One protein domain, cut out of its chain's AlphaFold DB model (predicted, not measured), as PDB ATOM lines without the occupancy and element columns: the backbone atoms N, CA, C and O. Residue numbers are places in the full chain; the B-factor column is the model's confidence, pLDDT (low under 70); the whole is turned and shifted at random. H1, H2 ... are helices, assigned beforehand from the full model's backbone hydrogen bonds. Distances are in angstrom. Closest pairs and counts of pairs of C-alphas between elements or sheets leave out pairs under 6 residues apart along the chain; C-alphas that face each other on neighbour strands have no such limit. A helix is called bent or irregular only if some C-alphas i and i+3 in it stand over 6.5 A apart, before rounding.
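What this domain is: This is residues 4 to 13 and 20 to 55 of the 63 residues of an uncharacterized protein of Vibrio sp. C7 (UniProt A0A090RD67). One long bent helix, H2, makes the length of a rod, and a short helix, H1, packs on its first arm, H2a, at one end. Residues 32 to 55, of which 32 to 54 belong to H2, stick out free of that pair. The 46 printed residues hold two named helices, H1 then H2, and no named strand: all helix. The whole is extended, with a radius of gyration of the C-alphas of 16.6 A and spans of 49 by 15 by 11 A.

How they stand to each other: H2, residues 20 to 54, was assigned as one helix by its hydrogen bonds but is bent, with C-alphas 30 and 33 at 6.7 A. Its arms H2a, residues 20 to 30, and H2b, residues 33 to 54, stand at a steep tilt of 47 degrees. H1, residues 4 to 13, touches H2a, the closest C-alphas being those of Ala 7 and Trp 24, 5.9 A apart. They run opposite ways at a steep tilt of 52 degrees. H1 and H2b are apart. Every O i to N i+4 pair is within hydrogen-bond range in H1 and H2a, and 17 of 18 in H2b.

Where its parts are: H2b is 30.4 A long and ends at C-alpha 54 (-12.791, -12.930, -26.128). H2a, 15.8 A, begins at C-alpha 20 (-57.206, 0.908, -30.296). H1, 14.4 A, begins at C-alpha 4 (-47.745, -8.492, -28.915).

The domain as a whole: The C-alphas farthest apart, Thr 13 and Val 55, are 49.9 A apart. Residues 14 to 19, the link across the cut, are not printed; C-alphas 13 and 20 are 9.8 A apart. Residues 4, 54 and 55 have pLDDT under 70.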
ATOM      1  N   SER A   4     -46.531  -7.670 -28.918       69.62
ATOM      2  CA  SER A   4     -47.745  -8.492 -28.915       69.62
ATOM      3  C   SER A   4     -48.473  -8.471 -27.569       69.62
ATOM      4  O   SER A   4     -49.697  -8.493 -27.552       69.62
ATOM      5  N   MET A   5     -47.757  -8.383 -26.439       76.00
ATOM      6  CA  MET A   5     -48.395  -8.271 -25.116       76.00
ATOM      7  C   MET A   5     -49.149  -6.945 -24.913       76.00
ATOM      8  O   MET A   5     -50.316  -7.005 -24.523       76.00
ATOM      9  N   PRO A   6     -48.562  -5.771 -25.222       72.06
ATOM     10  CA  PRO A   6     -49.280  -4.500 -25.169       72.06
ATOM     11  C   PRO A   6     -50.507  -4.496 -26.086       72.06
ATOM     12  O   PRO A   6     -51.571  -4.058 -25.670       72.06
ATOM     13  N   ALA A   7     -50.394  -5.056 -27.296       73.56
ATOM     14  CA  ALA A   7     -51.511  -5.147 -28.238       73.56
ATOM     15  C   ALA A   7     -52.673  -6.003 -27.702       73.56
ATOM     16  O   ALA A   7     -53.828  -5.585 -27.762       73.56
ATOM     17  N   ILE A   8     -52.380  -7.175 -27.125       77.81
ATOM     18  CA  ILE A   8     -53.405  -8.058 -26.545       77.81
ATOM     19  C   ILE A   8     -54.055  -7.402 -25.323       77.81
ATOM     20  O   ILE A   8     -55.275  -7.443 -25.184       77.81
ATOM     21  N   MET A   9     -53.270  -6.777 -24.447       78.69
ATOM     22  CA  MET A   9     -53.799  -6.097 -23.265       78.69
ATOM     23  C   MET A   9     -54.727  -4.948 -23.663       78.69
ATOM     24  O   MET A   9     -55.872  -4.917 -23.223       78.69
ATOM     25  N   VAL A  10     -54.274  -4.081 -24.572       77.12
ATOM     26  CA  VAL A  10     -55.062  -2.950 -25.074       77.12
ATOM     27  C   VAL A  10     -56.343  -3.437 -25.747       77.12
ATOM     28  O   VAL A  10     -57.395  -2.872 -25.486       77.12
ATOM     29  N   SER A  11     -56.309  -4.534 -26.512       73.38
ATOM     30  CA  SER A  11     -57.525  -5.100 -27.122       73.38
ATOM     31  C   SER A  11     -58.558  -5.601 -26.103       73.38
ATOM     32  O   SER A  11     -59.744  -5.650 -26.412       73.38
ATOM     33  N   LYS A  12     -58.123  -5.972 -24.892       76.75
ATOM     34  CA  LYS A  12     -58.985  -6.523 -23.833       76.75
ATOM     35  C   LYS A  12     -59.489  -5.470 -22.852       76.75
ATOM     36  O   LYS A  12     -60.517  -5.690 -22.222       76.75
ATOM     37  N   THR A  13     -58.752  -4.377 -22.678       79.00
ATOM     38  CA  THR A  13     -59.062  -3.327 -21.696       79.00
ATOM     39  C   THR A  13     -59.605  -2.054 -22.336       79.00
ATOM     40  O   THR A  13     -59.860  -1.085 -21.623       79.00
ATOM     41  N   PHE A  20     -58.183   1.973 -30.573       80.94
ATOM     42  CA  PHE A  20     -57.206   0.908 -30.296       80.94
ATOM     43  C   PHE A  20     -55.765   1.311 -30.631       80.94
ATOM     44  O   PHE A  20     -54.849   1.077 -29.844       80.94
ATOM     45  N   PHE A  21     -55.570   1.927 -31.801       83.94
ATOM     46  CA  PHE A  21     -54.243   2.294 -32.289       83.94
ATOM     47  C   PHE A  21     -53.559   3.306 -31.365       83.94
ATOM     48  O   PHE A  21     -52.382   3.149 -31.056       83.94
ATOM     49  N   ASP A  22     -54.310   4.284 -30.862       83.19
ATOM     50  CA  ASP A  22     -53.785   5.355 -30.015       83.19
ATOM     51  C   ASP A  22     -53.353   4.814 -28.638       83.19
ATOM     52  O   ASP A  22     -52.245   5.063 -28.160       83.19
ATOM     53  N   ALA A  23     -54.179   3.947 -28.043       81.69
ATOM     54  CA  ALA A  23     -53.859   3.274 -26.785       81.69
ATOM     55  C   ALA A  23     -52.661   2.313 -26.910       81.69
ATOM     56  O   ALA A  23     -51.825   2.236 -26.006       81.69
ATOM     57  N   TRP A  24     -52.544   1.599 -28.033       81.88
ATOM     58  CA  TRP A  24     -51.410   0.714 -28.293       81.88
ATOM     59  C   TRP A  24     -50.109   1.492 -28.506       81.88
ATOM     60  O   TRP A  24     -49.096   1.159 -27.888       81.88
ATOM     61  N   VAL A  25     -50.136   2.551 -29.319       84.62
ATOM     62  CA  VAL A  25     -48.968   3.412 -29.552       84.62
ATOM     63  C   VAL A  25     -48.509   4.058 -28.251       84.62
ATOM     64  O   VAL A  25     -47.315   4.036 -27.966       84.62
ATOM     65  N   ASN A  26     -49.429   4.543 -27.415       85.06
ATOM     66  CA  ASN A  26     -49.079   5.100 -26.109       85.06
ATOM     67  C   ASN A  26     -48.376   4.063 -25.211       85.06
ATOM     68  O   ASN A  26     -47.308   4.333 -24.661       85.06
ATOM     69  N   ALA A  27     -48.910   2.840 -25.135       81.56
ATOM     70  CA  ALA A  27     -48.287   1.757 -24.373       81.56
ATOM     71  C   ALA A  27     -46.877   1.408 -24.889       81.56
ATOM     72  O   ALA A  27     -45.962   1.178 -24.097       81.56
ATOM     73  N   VAL A  28     -46.675   1.408 -26.209       82.50
ATOM     74  CA  VAL A  28     -45.355   1.180 -26.820       82.50
ATOM     75  C   VAL A  28     -44.408   2.349 -26.534       82.50
ATOM     76  O   VAL A  28     -43.269   2.120 -26.128       82.50
ATOM     77  N   CYS A  29     -44.870   3.594 -26.660       85.25
ATOM     78  CA  CYS A  29     -44.083   4.796 -26.378       85.25
ATOM     79  C   CYS A  29     -43.583   4.858 -24.933       85.25
ATOM     80  O   CYS A  29     -42.497   5.380 -24.700       85.25
ATOM     81  N   GLN A  30     -44.309   4.293 -23.967       83.81
ATOM     82  CA  GLN A  30     -43.820   4.206 -22.588       83.81
ATOM     83  C   GLN A  30     -42.713   3.158 -22.393       83.81
ATOM     84  O   GLN A  30     -41.891   3.299 -21.491       83.81
ATOM     85  N   MET A  31     -42.639   2.134 -23.247       80.62
ATOM     86  CA  MET A  31     -41.617   1.082 -23.165       80.62
ATOM     87  C   MET A  31     -40.331   1.418 -23.936       80.62
ATOM     88  O   MET A  31     -39.244   0.962 -23.571       80.62
ATOM     89  N   VAL A  32     -40.437   2.223 -24.999       85.50
ATOM     90  CA  VAL A  32     -39.313   2.583 -25.882       85.50
ATOM     91  C   VAL A  32     -38.136   3.256 -25.146       85.50
ATOM     92  O   VAL A  32     -37.003   2.833 -25.384       85.50
ATOM     93  N   PRO A  33     -38.328   4.231 -24.233       83.25
ATOM     94  CA  PRO A  33     -37.219   4.902 -23.548       83.25
ATOM     95  C   PRO A  33     -36.348   3.942 -22.733       83.25
ATOM     96  O   PRO A  33     -35.122   3.984 -22.814       83.25
ATOM     97  N   SER A  34     -36.973   3.028 -21.988       83.50
ATOM     98  CA  SER A  34     -36.263   2.033 -21.181       83.50
ATOM     99  C   SER A  34     -35.526   1.019 -22.053       83.50
ATOM    100  O   SER A  34     -34.390   0.655 -21.749       83.50
ATOM    101  N   ALA A  35     -36.131   0.595 -23.166       81.75
ATOM    102  CA  ALA A  35     -35.484  -0.301 -24.118       81.75
ATOM    103  C   ALA A  35     -34.271   0.356 -24.801       81.75
ATOM    104  O   ALA A  35     -33.235  -0.290 -24.961       81.75
ATOM    105  N   LEU A  36     -34.366   1.643 -25.155       84.81
ATOM    106  CA  LEU A  36     -33.251   2.408 -25.719       84.81
ATOM    107  C   LEU A  36     -32.110   2.589 -24.716       84.81
ATOM    108  O   LEU A  36     -30.955   2.401 -25.088       84.81
ATOM    109  N   LEU A  37     -32.414   2.893 -23.451       86.44
ATOM    110  CA  LEU A  37     -31.404   2.969 -22.388       86.44
ATOM    111  C   LEU A  37     -30.683   1.630 -22.198       86.44
ATOM    112  O   LEU A  37     -29.456   1.596 -22.119       86.44
ATOM    113  N   LEU A  38     -31.427   0.521 -22.184       84.50
ATOM    114  CA  LEU A  38     -30.837  -0.814 -22.099       84.50
ATOM    115  C   LEU A  38     -29.949  -1.113 -23.308       84.50
ATOM    116  O   LEU A  38     -28.820  -1.558 -23.126       84.50
ATOM    117  N   LEU A  39     -30.402  -0.822 -24.530       83.69
ATOM    118  CA  LEU A  39     -29.587  -1.009 -25.734       83.69
ATOM    119  C   LEU A  39     -28.320  -0.147 -25.719       83.69
ATOM    120  O   LEU A  39     -27.249  -0.635 -26.084       83.69
ATOM    121  N   ALA A  40     -28.424   1.100 -25.256       87.38
ATOM    122  CA  ALA A  40     -27.300   2.021 -25.153       87.38
ATOM    123  C   ALA A  40     -26.228   1.552 -24.160       87.38
ATOM    124  O   ALA A  40     -25.065   1.895 -24.337       87.38
ATOM    125  N   ILE A  41     -26.592   0.760 -23.147       87.81
ATOM    126  CA  ILE A  41     -25.648   0.179 -22.183       87.81
ATOM    127  C   ILE A  41     -25.130  -1.174 -22.680       87.81
ATOM    128  O   ILE A  41     -23.929  -1.430 -22.671       87.81
ATOM    129  N   VAL A  42     -26.020  -2.036 -23.167       89.12
ATOM    130  CA  VAL A  42     -25.667  -3.392 -23.602       89.12
ATOM    131  C   VAL A  42     -24.709  -3.358 -24.791       89.12
ATOM    132  O   VAL A  42     -23.741  -4.112 -24.801       89.12
ATOM    133  N   ALA A  43     -24.909  -2.466 -25.764       86.62
ATOM    134  CA  ALA A  43     -24.031  -2.367 -26.930       86.62
ATOM    135  C   ALA A  43     -22.549  -2.087 -26.572       86.62
ATOM    136  O   ALA A  43     -21.687  -2.863 -26.997       86.62
ATOM    137  N   PRO A  44     -22.199  -1.046 -25.787       83.44
ATOM    138  CA  PRO A  44     -20.819  -0.818 -25.369       83.44
ATOM    139  C   PRO A  44     -20.309  -1.889 -24.402       83.44
ATOM    140  O   PRO A  44     -19.150  -2.282 -24.526       83.44
ATOM    141  N   THR A  45     -21.136  -2.416 -23.492       87.25
ATOM    142  CA  THR A  45     -20.715  -3.492 -22.579       87.25
ATOM    143  C   THR A  45     -20.348  -4.762 -23.340       87.25
ATOM    144  O   THR A  45     -19.287  -5.329 -23.093       87.25
ATOM    145  N   VAL A  46     -21.166  -5.181 -24.308       87.88
ATOM    146  CA  VAL A  46     -20.872  -6.341 -25.161       87.88
ATOM    147  C   VAL A  46     -19.631  -6.075 -26.011       87.88
ATOM    148  O   VAL A  46     -18.765  -6.940 -26.099       87.88
ATOM    149  N   ARG A  47     -19.482  -4.871 -26.581       85.69
ATOM    150  CA  ARG A  47     -18.284  -4.502 -27.351       85.69
ATOM    151  C   ARG A  47     -17.015  -4.595 -26.504       85.69
ATOM    152  O   ARG A  47     -16.035  -5.184 -26.954       85.69
ATOM    153  N   LEU A  48     -17.029  -4.046 -25.292       84.50
ATOM    154  CA  LEU A  48     -15.901  -4.126 -24.364       84.50
ATOM    155  C   LEU A  48     -15.627  -5.569 -23.942       84.50
ATOM    156  O   LEU A  48     -14.480  -5.996 -24.004       84.50
ATOM    157  N   PHE A  49     -16.664  -6.331 -23.590       86.94
ATOM    158  CA  PHE A  49     -16.536  -7.730 -23.189       86.94
ATOM    159  C   PHE A  49     -15.923  -8.585 -24.301       86.94
ATOM    160  O   PHE A  49     -14.959  -9.301 -24.065       86.94
ATOM    161  N   VAL A  50     -16.405  -8.457 -25.538       86.06
ATOM    162  CA  VAL A  50     -15.828  -9.182 -26.677       86.06
ATOM    163  C   VAL A  50     -14.372  -8.772 -26.894       86.06
ATOM    164  O   VAL A  50     -13.506  -9.630 -27.024       86.06
ATOM    165  N   THR A  51     -14.078  -7.470 -26.869       81.44
ATOM    166  CA  THR A  51     -12.719  -6.969 -27.132       81.44
ATOM    167  C   THR A  51     -11.722  -7.388 -26.047       81.44
ATOM    168  O   THR A  51     -10.576  -7.680 -26.361       81.44
ATOM    169  N   LYS A  52     -12.144  -7.416 -24.779       75.62
ATOM    170  CA  LYS A  52     -11.264  -7.638 -23.623       75.62
ATOM    171  C   LYS A  52     -11.243  -9.059 -23.086       75.62
ATOM    172  O   LYS A  52     -10.248  -9.451 -22.495       75.62
ATOM    173  N   VAL A  53     -12.320  -9.816 -23.267       72.00
ATOM    174  CA  VAL A  53     -12.444 -11.178 -22.727       72.00
ATOM    175  C   VAL A  53     -12.324 -12.225 -23.825       72.00
ATOM    176  O   VAL A  53     -11.716 -13.261 -23.597       72.00
ATOM    177  N   LEU A  54     -12.878 -11.975 -25.017       69.31
ATOM    178  CA  LEU A  54     -12.791 -12.930 -26.128       69.31
ATOM    179  C   LEU A  54     -11.566 -12.714 -27.017       69.31
ATOM    180  O   LEU A  54     -11.043 -13.679 -27.564       69.31
ATOM    181  N   VAL A  55     -11.179 -11.456 -27.237       68.69
ATOM    182  CA  VAL A  55     -10.205 -11.103 -28.277       68.69
ATOM    183  C   VAL A  55      -8.815 -10.825 -27.722       68.69
ATOM    184  O   VAL A  55      -7.898 -10.852 -28.525       68.69
TER     185      VAL A  55